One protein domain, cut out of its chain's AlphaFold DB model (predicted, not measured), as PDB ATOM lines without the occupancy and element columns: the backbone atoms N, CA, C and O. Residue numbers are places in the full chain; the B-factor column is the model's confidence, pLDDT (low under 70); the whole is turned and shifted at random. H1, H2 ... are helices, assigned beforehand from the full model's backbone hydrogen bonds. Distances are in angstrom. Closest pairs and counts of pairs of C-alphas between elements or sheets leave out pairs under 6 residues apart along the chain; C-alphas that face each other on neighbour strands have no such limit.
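AT A GLANCE: This is residues 2 to 112 of the 112 residues of the protein "Tetraspanin" of Echinococcus multilocularis (UniProt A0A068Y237). Look for a small compact body of short helices and loops, from which one long arm, residues 81 to 112 with H6 in it, sticks out free. In the body H1 packs on H2, H3 and H4 lie near each other with the long loop of residues 45 to 61 between them in the chain, and H5 leads out to the arm. The printed part has 111 residues with six named helices, H1 to H6 in chain order, and no named strand; its class is all helix. The whole is loose, with a radius of gyration of the C-alphas of 19.3 A, and spans 66 by 33 by 24 A, the arm making the length.

IN THESE COORDINATES: Find C-alpha 2 at (140.902, 150.191, 172.750), where H1, residues 2 to 6, begins. H2 takes residues 13 to 27 and is 21.3 A long; H3 takes 39 to 44 and H4 62 to 68. H5, residues 74 to 83, covers 14.0 A. H6, residues 85 to 111, runs 38.9 A to C-alpha 111 at (179.447, 128.088, 162.178).

HOW THE PARTS SIT: Start at H1, which touches H2; their closest C-alphas, Leu 4 and Ser 18, are 5.1 A apart. H3 and H4 are close but not clearly touching, with closest C-alphas Asp 42 and Ser 62 at 7.2 A, opposite ways at a shallow tilt of 21 degrees. H2 and H5 are likewise close but not clearly touching, C-alphas 25 and 77 being the closest at 7.9 A, and about perpendicular at 78 degrees. H5 and H6 meet only through their link. In all six helices every O i to N i+4 pair is within hydrogen-bond range.

THE WHOLE: The C-alphas farthest apart, those of Ser 67 and Met 112, are 66.6 A apart. The printed part has no cut, and the links H2 to H3 and H3 to H4 are long. Residue 112 alone has a pLDDT under 70.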
ATOM      1  N   GLU A   2     141.972 149.408 173.414       91.81
ATOM      2  CA  GLU A   2     140.902 150.191 172.750       91.81
ATOM      3  C   GLU A   2     141.041 150.261 171.217       91.81
ATOM      4  O   GLU A   2     140.068 150.034 170.511       91.81
ATOM      5  N   LYS A   3     142.258 150.450 170.684       93.25
ATOM      6  CA  LYS A   3     142.503 150.371 169.228       93.25
ATOM      7  C   LYS A   3     142.123 149.013 168.621       93.25
ATOM      8  O   LYS A   3     141.573 148.966 167.533       93.25
ATOM      9  N   LEU A   4     142.370 147.919 169.344       93.31
ATOM     10  CA  LEU A   4     141.965 146.578 168.904       93.31
ATOM     11  C   LEU A   4     140.440 146.426 168.946       93.31
ATOM     12  O   LEU A   4     139.866 145.737 168.117       93.31
ATOM     13  N   LEU A   5     139.764 147.099 169.886       93.94
ATOM     14  CA  LEU A   5     138.302 147.056 169.967       93.94
ATOM     15  C   LEU A   5     137.659 147.704 168.738       93.94
ATOM     16  O   LEU A   5     136.640 147.228 168.257       93.94
ATOM     17  N   GLN A   6     138.283 148.747 168.184       95.12
ATOM     18  CA  GLN A   6     137.824 149.378 166.941       95.12
ATOM     19  C   GLN A   6     137.863 148.412 165.747       95.12
ATOM     20  O   GLN A   6     137.004 148.483 164.869       95.12
ATOM     21  N   LEU A   7     138.821 147.484 165.742       95.38
ATOM     22  CA  LEU A   7     138.981 146.452 164.716       95.38
ATOM     23  C   LEU A   7     138.152 145.190 164.999       95.38
ATOM     24  O   LEU A   7     138.138 144.264 164.194       95.38
ATOM     25  N   PHE A   8     137.440 145.126 166.124       93.44
ATOM     26  CA  PHE A   8     136.624 143.966 166.468       93.44
ATOM     27  C   PHE A   8     135.556 143.696 165.398       93.44
ATOM     28  O   PHE A   8     134.887 144.620 164.927       93.44
ATOM     29  N   GLY A   9     135.400 142.434 164.999       89.75
ATOM     30  CA  GLY A   9     134.470 142.013 163.951       89.75
ATOM     31  C   GLY A   9     134.798 142.541 162.550       89.75
ATOM     32  O   GLY A   9     133.968 142.412 161.654       89.75
ATOM     33  N   ASP A  10     135.962 143.167 162.350       92.62
ATOM     34  CA  ASP A  10     136.432 143.559 161.023       92.62
ATOM     35  C   ASP A  10     136.965 142.342 160.241       92.62
ATOM     36  O   ASP A  10     137.535 141.412 160.817       92.62
ATOM     37  N   GLY A  11     136.754 142.333 158.922       91.38
ATOM     38  CA  GLY A  11     137.112 141.207 158.052       91.38
ATOM     39  C   GLY A  11     138.598 141.115 157.688       91.38
ATOM     40  O   GLY A  11     139.013 140.101 157.119       91.38
ATOM     41  N   SER A  12     139.396 142.143 157.989       94.00
ATOM     42  CA  SER A  12     140.845 142.140 157.771       94.00
ATOM     43  C   SER A  12     141.568 141.141 158.680       94.00
ATOM     44  O   SER A  12     141.042 140.689 159.696       94.00
ATOM     45  N   GLU A  13     142.816 140.814 158.343       94.00
ATOM     46  CA  GLU A  13     143.658 139.960 159.190       94.00
ATOM     47  C   GLU A  13     143.867 140.567 160.590       94.00
ATOM     48  O   GLU A  13     143.788 139.862 161.598       94.00
ATOM     49  N   GLU A  14     144.037 141.891 160.676       93.56
ATOM     50  CA  GLU A  14     144.106 142.609 161.954       93.56
ATOM     51  C   GLU A  14     142.777 142.557 162.717       93.56
ATOM     52  O   GLU A  14     142.772 142.407 163.942       93.56
ATOM     53  N   GLY A  15     141.652 142.632 162.003       94.44
ATOM     54  CA  GLY A  15     140.310 142.496 162.560       94.44
ATOM     55  C   GLY A  15     140.041 141.121 163.158       94.44
ATOM     56  O   GLY A  15     139.571 141.011 164.294       94.44
ATOM     57  N   LYS A  16     140.433 140.055 162.453       95.12
ATOM     58  CA  LYS A  16     140.355 138.673 162.951       95.12
ATOM     59  C   LYS A  16     141.190 138.489 164.213       95.12
ATOM     60  O   LYS A  16     140.673 138.002 165.217       95.12
ATOM     61  N   MET A  17     142.452 138.931 164.196       94.75
ATOM     62  CA  MET A  17     143.324 138.867 165.376       94.75
ATOM     63  C   MET A  17     142.745 139.661 166.550       94.75
ATOM     64  O   MET A  17     142.704 139.166 167.678       94.75
ATOM     65  N   SER A  18     142.243 140.866 166.288       95.44
ATOM     66  CA  SER A  18     141.619 141.711 167.307       95.44
ATOM     67  C   SER A  18     140.375 141.064 167.907       95.44
ATOM     68  O   SER A  18     140.181 141.135 169.120       95.44
ATOM     69  N   SER A  19     139.567 140.400 167.080       94.75
ATOM     70  CA  SER A  19     138.359 139.691 167.511       94.75
ATOM     71  C   SER A  19     138.694 138.537 168.446       94.75
ATOM     72  O   SER A  19     138.140 138.471 169.537       94.75
ATOM     73  N   VAL A  20     139.691 137.717 168.098       95.00
ATOM     74  CA  VAL A  20     140.166 136.613 168.952       95.00
ATOM     75  C   VAL A  20     140.646 137.119 170.313       95.00
ATOM     76  O   VAL A  20     140.290 136.558 171.350       95.00
ATOM     77  N   VAL A  21     141.442 138.192 170.331       94.56
ATOM     78  CA  VAL A  21     141.952 138.778 171.582       94.56
ATOM     79  C   VAL A  21     140.808 139.274 172.463       94.56
ATOM     80  O   VAL A  21     140.818 139.054 173.674       94.56
ATOM     81  N   TRP A  22     139.816 139.933 171.873       95.06
ATOM     82  CA  TRP A  22     138.676 140.472 172.608       95.06
ATOM     83  C   TRP A  22     137.690 139.396 173.058       95.06
ATOM     84  O   TRP A  22     137.222 139.470 174.193       95.06
ATOM     85  N   ASP A  23     137.441 138.364 172.255       93.94
ATOM     86  CA  ASP A  23     136.651 137.197 172.662       93.94
ATOM     87  C   ASP A  23     137.283 136.509 173.875       93.94
ATOM     88  O   ASP A  23     136.597 136.211 174.860       93.94
ATOM     89  N   ALA A  24     138.606 136.324 173.856       93.00
ATOM     90  CA  ALA A  24     139.346 135.803 174.999       93.00
ATOM     91  C   ALA A  24     139.248 136.744 176.209       93.00
ATOM     92  O   ALA A  24     138.921 136.298 177.308       93.00
ATOM     93  N   ALA A  25     139.462 138.048 176.021       93.56
ATOM     94  CA  ALA A  25     139.380 139.031 177.101       93.56
ATOM     95  C   ALA A  25     137.987 139.089 177.748       93.56
ATOM     96  O   ALA A  25     137.894 139.246 178.965       93.56
ATOM     97  N   MET A  26     136.915 138.925 176.971       93.38
ATOM     98  CA  MET A  26     135.532 138.927 177.460       93.38
ATOM     99  C   MET A  26     135.141 137.610 178.144       93.38
ATOM    100  O   MET A  26     134.348 137.633 179.082       93.38
ATOM    101  N   THR A  27     135.745 136.484 177.746       90.94
ATOM    102  CA  THR A  27     135.367 135.137 178.218       90.94
ATOM    103  C   THR A  27     136.245 134.607 179.355       90.94
ATOM    104  O   THR A  27     135.755 133.925 180.249       90.94
ATOM    105  N   MET A  28     137.553 134.878 179.350       86.88
ATOM    106  CA  MET A  28     138.489 134.272 180.307       86.88
ATOM    107  C   MET A  28     138.332 134.859 181.713       86.88
ATOM    108  O   MET A  28     138.550 136.050 181.905       86.88
ATOM    109  N   GLY A  29     138.024 134.038 182.717       84.00
ATOM    110  CA  GLY A  29     137.785 134.512 184.086       84.00
ATOM    111  C   GLY A  29     136.389 135.131 184.236       84.00
ATOM    112  O   GLY A  29     135.452 134.627 183.622       84.00
ATOM    113  N   PRO A  30     136.201 136.194 185.043       88.06
ATOM    114  CA  PRO A  30     134.888 136.820 185.164       88.06
ATOM    115  C   PRO A  30     134.474 137.448 183.826       88.06
ATOM    116  O   PRO A  30     135.240 138.219 183.238       88.06
ATOM    117  N   THR A  31     133.276 137.110 183.345       92.06
ATOM    118  CA  THR A  31     132.727 137.637 182.089       92.06
ATOM    119  C   THR A  31     132.638 139.161 182.131       92.06
ATOM    120  O   THR A  31     132.223 139.743 183.133       92.06
ATOM    121  N   CYS A  32     133.031 139.810 181.039       95.12
ATOM    122  CA  CYS A  32     132.919 141.256 180.852       95.12
ATOM    123  C   CYS A  32     132.576 141.573 179.389       95.12
ATOM    124  O   CYS A  32     132.676 140.703 178.527       95.12
ATOM    125  N   CYS A  33     132.178 142.813 179.102       95.25
ATOM    126  CA  CYS A  33     131.746 143.253 177.777       95.25
ATOM    127  C   CYS A  33     132.378 144.596 177.403       95.25
ATOM    128  O   CYS A  33     132.210 145.583 178.117       95.25
ATOM    129  N   GLY A  34     133.072 144.658 176.263       95.25
ATOM    130  CA  GLY A  34     133.711 145.894 175.793       95.25
ATOM    131  C   GLY A  34     134.742 146.455 176.782       95.25
ATOM    132  O   GLY A  34     135.097 145.824 177.778       95.25
ATOM    133  N   MET A  35     135.253 147.657 176.534       96.19
ATOM    134  CA  MET A  35     136.164 148.317 177.476       96.19
ATOM    135  C   MET A  35     135.393 148.878 178.677       96.19
ATOM    136  O   MET A  35     135.762 148.636 179.825       96.19
ATOM    137  N   ASN A  36     134.305 149.594 178.410       95.69
ATOM    138  CA  ASN A  36     133.473 150.311 179.373       95.69
ATOM    139  C   ASN A  36     132.019 149.799 179.375       95.69
ATOM    140  O   ASN A  36     131.121 150.512 179.817       95.69
ATOM    141  N   GLY A  37     131.771 148.590 178.863       94.56
ATOM    142  CA  GLY A  37     130.436 148.000 178.732       94.56
ATOM    143  C   GLY A  37     129.946 147.944 177.283       94.56
ATOM    144  O   GLY A  37     130.652 148.322 176.344       94.56
ATOM    145  N   CYS A  38     128.696 147.508 177.091       93.75
ATOM    146  CA  CYS A  38     128.139 147.284 175.751       93.75
ATOM    147  C   CYS A  38     128.018 148.559 174.901       93.75
ATOM    148  O   CYS A  38     128.044 148.476 173.676       93.75
ATOM    149  N   SER A  39     127.958 149.738 175.535       93.62
ATOM    150  CA  SER A  39     127.874 151.031 174.839       93.62
ATOM    151  C   SER A  39     129.062 151.312 173.912       93.62
ATOM    152  O   SER A  39     128.960 152.147 173.016       93.62
ATOM    153  N   ASP A  40     130.192 150.625 174.099       94.88
ATOM    154  CA  ASP A  40     131.325 150.733 173.184       94.88
ATOM    155  C   ASP A  40     130.981 150.183 171.791       94.88
ATOM    156  O   ASP A  40     131.411 150.755 170.794       94.88
ATOM    157  N   PHE A  41     130.162 149.132 171.702       93.19
ATOM    158  CA  PHE A  41     129.723 148.564 170.423       93.19
ATOM    159  C   PHE A  41     128.714 149.476 169.717       93.19
ATOM    160  O   PHE A  41     128.836 149.694 168.511       93.19
ATOM    161  N   ASP A  42     127.815 150.110 170.480       91.50
ATOM    162  CA  ASP A  42     126.888 151.121 169.957       91.50
ATOM    163  C   ASP A  42     127.658 152.313 169.347       91.50
ATOM    164  O   ASP A  42     127.368 152.738 168.229       91.50
ATOM    165  N   LYS A  43     128.701 152.814 170.030       92.69
ATOM    166  CA  LYS A  43     129.569 153.902 169.524       92.69
ATOM    167  C   LYS A  43     130.350 153.514 168.270       92.69
ATOM    168  O   LYS A  43     130.644 154.375 167.447       92.69
ATOM    169  N   LEU A  44     130.720 152.242 168.151       92.00
ATOM    170  CA  LEU A  44     131.438 151.712 166.994       92.00
ATOM    171  C   LEU A  44     130.506 151.349 165.831       92.00
ATOM    172  O   LEU A  44     131.003 151.013 164.757       92.00
ATOM    173  N   GLY A  45     129.183 151.392 166.025       91.31
ATOM    174  CA  GLY A  45     128.211 150.932 165.031       91.31
ATOM    175  C   GLY A  45     128.339 149.437 164.729       91.31
ATOM    176  O   GLY A  45     128.096 149.013 163.600       91.31
ATOM    177  N   LYS A  46     128.774 148.643 165.713       90.06
ATOM    178  CA  LYS A  46     129.016 147.200 165.584       90.06
ATOM    179  C   LYS A  46     128.037 146.424 166.468       90.06
ATOM    180  O   LYS A  46     127.689 146.908 167.542       90.06
ATOM    181  N   PRO A  47     127.605 145.220 166.061       89.88
ATOM    182  CA  PRO A  47     126.784 144.382 166.923       89.88
ATOM    183  C   PRO A  47     127.598 143.918 168.144       89.88
ATOM    184  O   PRO A  47     128.764 143.540 167.986       89.88
ATOM    185  N   PRO A  48     127.013 143.929 169.354       92.00
ATOM    186  CA  PRO A  48     127.668 143.371 170.524       92.00
ATOM    187  C   PRO A  48     127.772 141.841 170.394       92.00
ATOM    188  O   PRO A  48     126.855 141.191 169.889       92.00
ATOM    189  N   PRO A  49     128.878 141.231 170.842       91.81
ATOM    190  CA  PRO A  49     129.040 139.786 170.794       91.81
ATOM    191  C   PRO A  49     128.280 139.114 171.955       91.81
ATOM    192  O   PRO A  49     127.844 139.772 172.902       91.81
ATOM    193  N   ILE A  50     128.101 137.789 171.906       91.62
ATOM    194  CA  ILE A  50     127.219 137.047 172.834       91.62
ATOM    195  C   ILE A  50     127.590 137.210 174.315       91.62
ATOM    196  O   ILE A  50     126.722 137.175 175.189       91.62
ATOM    197  N   GLN A  51     128.871 137.455 174.595       90.56
ATOM    198  CA  GLN A  51     129.424 137.668 175.931       90.56
ATOM    199  C   GLN A  51     128.810 138.904 176.605       90.56
ATOM    200  O   GLN A  51     128.778 138.988 177.830       90.56
ATOM    201  N   CYS A  52     128.268 139.837 175.819       93.56
ATOM    202  CA  CYS A  52     127.577 141.024 176.306       93.56
ATOM    203  C   CYS A  52     126.115 140.787 176.702       93.56
ATOM    204  O   CYS A  52     125.538 141.655 177.347       93.56
ATOM    205  N   CYS A  53     125.515 139.648 176.346       91.62
ATOM    206  CA  CYS A  53     124.088 139.386 176.561       91.62
ATOM    207  C   CYS A  53     123.782 138.345 177.652       91.62
ATOM    208  O   CYS A  53     122.613 138.070 177.894       91.62
ATOM    209  N   ASN A  54     124.788 137.759 178.315       82.94
ATOM    210  CA  ASN A  54     124.611 136.664 179.288       82.94
ATOM    211  C   ASN A  54     123.726 135.505 178.763       82.94
ATOM    212  O   ASN A  54     122.970 134.879 179.504       82.94
ATOM    213  N   ILE A  55     123.809 135.244 177.456       82.25
ATOM    214  CA  ILE A  55     123.129 134.151 176.757       82.25
ATOM    215  C   ILE A  55     124.172 133.196 176.183       82.25
ATOM    216  O   ILE A  55     125.288 133.597 175.854       82.25
ATOM    217  N   THR A  56     123.803 131.927 176.033       73.94
ATOM    218  CA  THR A  56     124.681 130.888 175.472       73.94
ATOM    219  C   THR A  56     124.445 130.642 173.984       73.94
ATOM    220  O   THR A  56     125.309 130.085 173.311       73.94
ATOM    221  N   THR A  57     123.292 131.057 173.452       74.50
ATOM    222  CA  THR A  57     122.901 130.846 172.052       74.50
ATOM    223  C   THR A  57     122.039 131.992 171.535       74.50
ATOM    224  O   THR A  57     121.197 132.504 172.271       74.50
ATOM    225  N   GLY A  58     122.179 132.310 170.246       77.69
ATOM    226  CA  GLY A  58     121.367 133.312 169.550       77.69
ATOM    227  C   GLY A  58     122.078 134.658 169.356       77.69
ATOM    228  O   GLY A  58     123.156 134.876 169.912       77.69
ATOM    229  N   PRO A  59     121.510 135.549 168.524       78.88
ATOM    230  CA  PRO A  59     122.066 136.876 168.302       78.88
ATOM    231  C   PRO A  59     121.925 137.746 169.557       78.88
ATOM    232  O   PRO A  59     120.883 137.753 170.209       78.88
ATOM    233  N   CYS A  60     122.981 138.495 169.869       88.75
ATOM    234  CA  CYS A  60     122.983 139.519 170.907       88.75
ATOM    235  C   CYS A  60     122.716 140.873 170.242       88.75
ATOM    236  O   CYS A  60     123.561 141.382 169.508       88.75
ATOM    237  N   ASP A  61     121.520 141.427 170.437       89.44
ATOM    238  CA  ASP A  61     121.214 142.787 169.992       89.44
ATOM    239  C   ASP A  61     121.566 143.818 171.079       89.44
ATOM    240  O   ASP A  61     121.775 143.480 172.249       89.44
ATOM    241  N   SER A  62     121.641 145.099 170.701       88.00
ATOM    242  CA  SER A  62     121.997 146.175 171.637       88.00
ATOM    243  C   SER A  62     121.049 146.261 172.836       88.00
ATOM    244  O   SER A  62     121.486 146.595 173.935       88.00
ATOM    245  N   LYS A  63     119.761 145.934 172.674       89.69
ATOM    246  CA  LYS A  63     118.776 146.019 173.761       89.69
ATOM    247  C   LYS A  63     118.983 144.897 174.778       89.69
ATOM    248  O   LYS A  63     118.949 145.150 175.982       89.69
ATOM    249  N   ALA A  64     119.221 143.679 174.307       91.06
ATOM    250  CA  ALA A  64     119.560 142.534 175.137       91.06
ATOM    251  C   ALA A  64     120.885 142.770 175.877       91.06
ATOM    252  O   ALA A  64     120.955 142.534 177.082       91.06
ATOM    253  N   ALA A  65     121.895 143.324 175.198       92.50
ATOM    254  CA  ALA A  65     123.186 143.643 175.807       92.50
ATOM    255  C   ALA A  65     123.063 144.713 176.903       92.50
ATOM    256  O   ALA A  65     123.599 144.553 178.001       92.50
ATOM    257  N   GLN A  66     122.302 145.781 176.639       91.62
ATOM    258  CA  GLN A  66     122.020 146.822 177.631       91.62
ATOM    259  C   GLN A  66     121.252 146.263 178.833       91.62
ATOM    260  O   GLN A  66     121.577 146.586 179.974       91.62
ATOM    261  N   SER A  67     120.268 145.390 178.599       92.12
ATOM    262  CA  SER A  67     119.493 144.763 179.674       92.12
ATOM    263  C   SER A  67     120.316 143.787 180.514       92.12
ATOM    264  O   SER A  67     120.046 143.650 181.706       92.12
ATOM    265  N   ALA A  68     121.284 143.092 179.914       92.50
ATOM    266  CA  ALA A  68     122.173 142.178 180.624       92.50
ATOM    267  C   ALA A  68     123.158 142.921 181.540       92.50
ATOM    268  O   ALA A  68     123.615 142.349 182.527       92.50
ATOM    269  N   ASN A  69     123.461 144.189 181.225       92.44
ATOM    270  CA  ASN A  69     124.294 145.087 182.027       92.44
ATOM    271  C   ASN A  69     125.623 144.444 182.472       92.44
ATOM    272  O   ASN A  69     126.057 144.573 183.620       92.44
ATOM    273  N   VAL A  70     126.254 143.707 181.553       94.12
ATOM    274  CA  VAL A  70     127.545 143.050 181.788       94.12
ATOM    275  C   VAL A  70     128.619 144.130 181.997       94.12
ATOM    276  O   VAL A  70     128.714 145.051 181.178       94.12
ATOM    277  N   PRO A  71     129.445 144.045 183.058       95.06
ATOM    278  CA  PRO A  71     130.442 145.067 183.359       95.06
ATOM    279  C   PRO A  71     131.512 145.179 182.265       95.06
ATOM    280  O   PRO A  71     131.820 144.215 181.561       95.06
ATOM    281  N   GLY A  72     132.118 146.362 182.153       95.38
ATOM    282  CA  GLY A  72     133.237 146.610 181.244       95.38
ATOM    283  C   GLY A  72     134.500 145.827 181.611       95.38
ATOM    284  O   GLY A  72     134.752 145.526 182.777       95.38
ATOM    285  N   CYS A  73     135.338 145.522 180.621       96.06
ATOM    286  CA  CYS A  73     136.581 144.784 180.839       96.06
ATOM    287  C   CYS A  73     137.735 145.637 181.389       96.06
ATOM    288  O   CYS A  73     138.774 145.067 181.721       96.06
ATOM    289  N   ARG A  74     137.608 146.970 181.492       95.38
ATOM    290  CA  ARG A  74     138.701 147.855 181.946       95.38
ATOM    291  C   ARG A  74     139.287 147.419 183.286       95.38
ATOM    292  O   ARG A  74     140.483 147.146 183.357       95.38
ATOM    293  N   ASP A  75     138.455 147.310 184.316       92.62
ATOM    294  CA  ASP A  75     138.921 146.978 185.666       92.62
ATOM    295  C   ASP A  75     139.509 145.573 185.724       92.62
ATOM    296  O   ASP A  75     140.531 145.351 186.369       92.62
ATOM    297  N   LYS A  76     138.929 144.635 184.970       92.25
ATOM    298  CA  LYS A  76     139.466 143.283 184.807       92.25
ATOM    299  C   LYS A  76     140.859 143.301 184.182       92.25
ATOM    300  O   LYS A  76     141.764 142.681 184.726       92.25
ATOM    301  N   ILE A  77     141.052 144.009 183.069       91.56
ATOM    302  CA  ILE A  77     142.344 144.099 182.372       91.56
ATOM    303  C   ILE A  77     143.390 144.767 183.269       91.56
ATOM    304  O   ILE A  77     144.516 144.274 183.371       91.56
ATOM    305  N   VAL A  78     143.026 145.862 183.941       91.44
ATOM    306  CA  VAL A  78     143.917 146.576 184.867       91.44
ATOM    307  C   VAL A  78     144.292 145.680 186.041       91.44
ATOM    308  O   VAL A  78     145.476 145.531 186.328       91.44
ATOM    309  N   THR A  79     143.312 145.029 186.671       88.62
ATOM    310  CA  THR A  79     143.543 144.123 187.803       88.62
ATOM    311  C   THR A  79     144.425 142.960 187.387       88.62
ATOM    312  O   THR A  79     145.409 142.689 188.057       88.62
ATOM    313  N   LEU A  80     144.132 142.320 186.254       84.50
ATOM    314  CA  LEU A  80     144.889 141.173 185.764       84.50
ATOM    315  C   LEU A  80     146.334 141.558 185.432       84.50
ATOM    316  O   LEU A  80     147.247 140.801 185.749       84.50
ATOM    317  N   THR A  81     146.552 142.747 184.866       85.38
ATOM    318  CA  THR A  81     147.900 143.268 184.603       85.38
ATOM    319  C   THR A  81     148.630 143.611 185.899       85.38
ATOM    320  O   THR A  81     149.786 143.236 186.053       85.38
ATOM    321  N   ALA A  82     147.973 144.282 186.848       87.25
ATOM    322  CA  ALA A  82     148.583 144.699 188.109       87.25
ATOM    323  C   ALA A  82     148.896 143.508 189.030       87.25
ATOM    324  O   ALA A  82     150.015 143.388 189.523       87.25
ATOM    325  N   SER A  83     147.942 142.594 189.226       85.19
ATOM    326  CA  SER A  83     148.096 141.438 190.117       85.19
ATOM    327  C   SER A  83     149.092 140.415 189.585       85.19
ATOM    328  O   SER A  83     149.739 139.723 190.364       85.19
ATOM    329  N   ASN A  84     149.220 140.310 188.259       83.75
ATOM    330  CA  ASN A  84     150.130 139.364 187.618       83.75
ATOM    331  C   ASN A  84     151.372 140.040 187.037       83.75
ATOM    332  O   ASN A  84     152.126 139.378 186.332       83.75
ATOM    333  N   MET A  85     151.624 141.321 187.333       85.12
ATOM    334  CA  MET A  85     152.763 142.063 186.781       85.12
ATOM    335  C   MET A  85     154.084 141.335 187.045       85.12
ATOM    336  O   MET A  85     154.894 141.170 186.138       85.12
ATOM    337  N   GLN A  86     154.274 140.838 188.269       83.75
ATOM    338  CA  GLN A  86     155.465 140.077 188.638       83.75
ATOM    339  C   GLN A  86     155.575 138.764 187.848       83.75
ATOM    340  O   GLN A  86     156.633 138.470 187.297       83.75
ATOM    341  N   SER A  87     154.485 138.000 187.735       83.75
ATOM    342  CA  SER A  87     154.452 136.754 186.958       83.75
ATOM    343  C   SER A  87     154.727 136.997 185.473       83.75
ATOM    344  O   SER A  87     155.507 136.267 184.867       83.75
ATOM    345  N   LEU A  88     154.139 138.047 184.895       87.38
ATOM    346  CA  LEU A  88     154.359 138.445 183.505       87.38
ATOM    347  C   LEU A  88     155.824 138.819 183.265       87.38
ATOM    348  O   LEU A  88     156.418 138.334 182.306       87.38
ATOM    349  N   LEU A  89     156.429 139.604 184.163       89.31
ATOM    350  CA  LEU A  89     157.849 139.962 184.082       89.31
ATOM    351  C   LEU A  89     158.754 138.729 184.137       89.31
ATOM    352  O   LEU A  89     159.671 138.614 183.327       89.31
ATOM    353  N   ILE A  90     158.484 137.790 185.046       92.38
ATOM    354  CA  ILE A  90     159.263 136.548 185.160       92.38
ATOM    355  C   ILE A  90     159.159 135.733 183.868       92.38
ATOM    356  O   ILE A  90     160.184 135.336 183.315       92.38
ATOM    357  N   VAL A  91     157.946 135.531 183.347       93.31
ATOM    358  CA  VAL A  91     157.725 134.805 182.086       93.31
ATOM    359  C   VAL A  91     158.464 135.482 180.930       93.31
ATOM    360  O   VAL A  91     159.116 134.798 180.141       93.31
ATOM    361  N   SER A  92     158.429 136.814 180.848       93.62
ATOM    362  CA  SER A  92     159.173 137.566 179.833       93.62
ATOM    363  C   SER A  92     160.686 137.382 179.956       93.62
ATOM    364  O   SER A  92     161.341 137.133 178.948       93.62
ATOM    365  N   ILE A  93     161.248 137.447 181.168       95.62
ATOM    366  CA  ILE A  93     162.685 137.222 181.398       95.62
ATOM    367  C   ILE A  93     163.078 135.805 180.970       95.62
ATOM    368  O   ILE A  93     164.047 135.637 180.231       95.62
ATOM    369  N   CYS A  94     162.311 134.786 181.367       96.50
ATOM    370  CA  CYS A  94     162.557 133.403 180.958       96.50
ATOM    371  C   CYS A  94     162.519 133.238 179.431       96.50
ATOM    372  O   CYS A  94     163.396 132.585 178.866       96.50
ATOM    373  N   ALA A  95     161.545 133.857 178.757       96.44
ATOM    374  CA  ALA A  95     161.437 133.815 177.302       96.44
ATOM    375  C   ALA A  95     162.637 134.482 176.610       96.44
ATOM    376  O   ALA A  95     163.167 133.927 175.650       96.44
ATOM    377  N   ILE A  96     163.105 135.628 177.116       97.00
ATOM    378  CA  ILE A  96     164.291 136.321 176.586       97.00
ATOM    379  C   ILE A  96     165.543 135.455 176.759       97.00
ATOM    380  O   ILE A  96     166.299 135.273 175.806       97.00
ATOM    381  N   LEU A  97     165.755 134.879 177.946       97.56
ATOM    382  CA  LEU A  97     166.906 134.006 178.201       97.56
ATOM    383  C   LEU A  97     166.896 132.775 177.285       97.56
ATOM    384  O   LEU A  97     167.935 132.413 176.732       97.56
ATOM    385  N   LEU A  98     165.723 132.172 177.074       97.38
ATOM    386  CA  LEU A  98     165.560 131.053 176.148       97.38
ATOM    387  C   LEU A  98     165.871 131.462 174.701       97.38
ATOM    388  O   LEU A  98     166.578 130.737 174.008       97.38
ATOM    389  N   GLN A  99     165.397 132.627 174.251       96.81
ATOM    390  CA  GLN A  99     165.710 133.143 172.913       96.81
ATOM    391  C   GLN A  99     167.216 133.354 172.719       96.81
ATOM    392  O   GLN A  99     167.757 132.927 171.702       96.81
ATOM    393  N   VAL A 100     167.913 133.948 173.695       97.38
ATOM    394  CA  VAL A 100     169.374 134.142 173.631       97.38
ATOM    395  C   VAL A 100     170.100 132.801 173.540       97.38
ATOM    396  O   VAL A 100     170.982 132.641 172.696       97.38
ATOM    397  N   ALA A 101     169.707 131.819 174.353       97.00
ATOM    398  CA  ALA A 101     170.290 130.480 174.303       97.00
ATOM    399  C   ALA A 101     170.096 129.822 172.925       97.00
ATOM    400  O   ALA A 101     171.047 129.275 172.367       97.00
ATOM    401  N   LEU A 102     168.894 129.924 172.347       96.88
ATOM    402  CA  LEU A 102     168.599 129.394 171.013       96.88
ATOM    403  C   LEU A 102     169.440 130.066 169.921       96.88
ATOM    404  O   LEU A 102     169.942 129.373 169.039       96.88
ATOM    405  N   ILE A 103     169.642 131.384 169.993       96.50
ATOM    406  CA  ILE A 103     170.493 132.116 169.044       96.50
ATOM    407  C   ILE A 103     171.946 131.639 169.143       96.50
ATOM    408  O   ILE A 103     172.566 131.370 168.116       96.50
ATOM    409  N   VAL A 104     172.488 131.487 170.356       96.56
ATOM    410  CA  VAL A 104     173.861 130.989 170.556       96.56
ATOM    411  C   VAL A 104     174.023 129.583 169.980       96.56
ATOM    412  O   VAL A 104     174.980 129.332 169.253       96.56
ATOM    413  N   ILE A 105     173.076 128.679 170.249       96.12
ATOM    414  CA  ILE A 105     173.101 127.312 169.707       96.12
ATOM    415  C   ILE A 105     173.035 127.335 168.178       96.12
ATOM    416  O   ILE A 105     173.830 126.662 167.531       96.12
ATOM    417  N   ALA A 106     172.133 128.126 167.591       95.81
ATOM    418  CA  ALA A 106     172.006 128.234 166.140       95.81
ATOM    419  C   ALA A 106     173.301 128.737 165.485       95.81
ATOM    420  O   ALA A 106     173.735 128.171 164.486       95.81
ATOM    421  N   MET A 107     173.953 129.745 166.072       94.00
ATOM    422  CA  MET A 107     175.246 130.241 165.589       94.00
ATOM    423  C   MET A 107     176.331 129.169 165.676       94.00
ATOM    424  O   MET A 107     177.064 128.977 164.716       94.00
ATOM    425  N   LEU A 108     176.416 128.433 166.788       93.56
ATOM    426  CA  LEU A 108     177.383 127.341 166.924       93.56
ATOM    427  C   LEU A 108     177.141 126.230 165.896       93.56
ATOM    428  O   LEU A 108     178.097 125.747 165.310       93.56
ATOM    429  N   VAL A 109     175.884 125.852 165.651       94.44
ATOM    430  CA  VAL A 109     175.527 124.798 164.684       94.44
ATOM    431  C   VAL A 109     175.773 125.227 163.236       94.44
ATOM    432  O   VAL A 109     176.121 124.388 162.419       94.44
ATOM    433  N   VAL A 110     175.573 126.502 162.894       93.62
ATOM    434  CA  VAL A 110     175.807 127.013 161.530       93.62
ATOM    435  C   VAL A 110     177.289 127.308 161.276       93.62
ATOM    436  O   VAL A 110     177.743 127.204 160.138       93.62
ATOM    437  N   CYS A 111     178.035 127.723 162.302       78.75
ATOM    438  CA  CYS A 111     179.447 128.088 162.178       78.75
ATOM    439  C   CYS A 111     180.432 126.924 162.410       78.75
ATOM    440  O   CYS A 111     181.625 127.125 162.175       78.75
ATOM    441  N   MET A 112     179.970 125.758 162.877       62.25
ATOM    442  CA  MET A 112     180.736 124.499 162.930       62.25
ATOM    443  C   MET A 112     180.413 123.631 161.716       62.25
ATOM    444  O   MET A 112     181.362 123.006 161.195       62.25
TER     445      MET A 112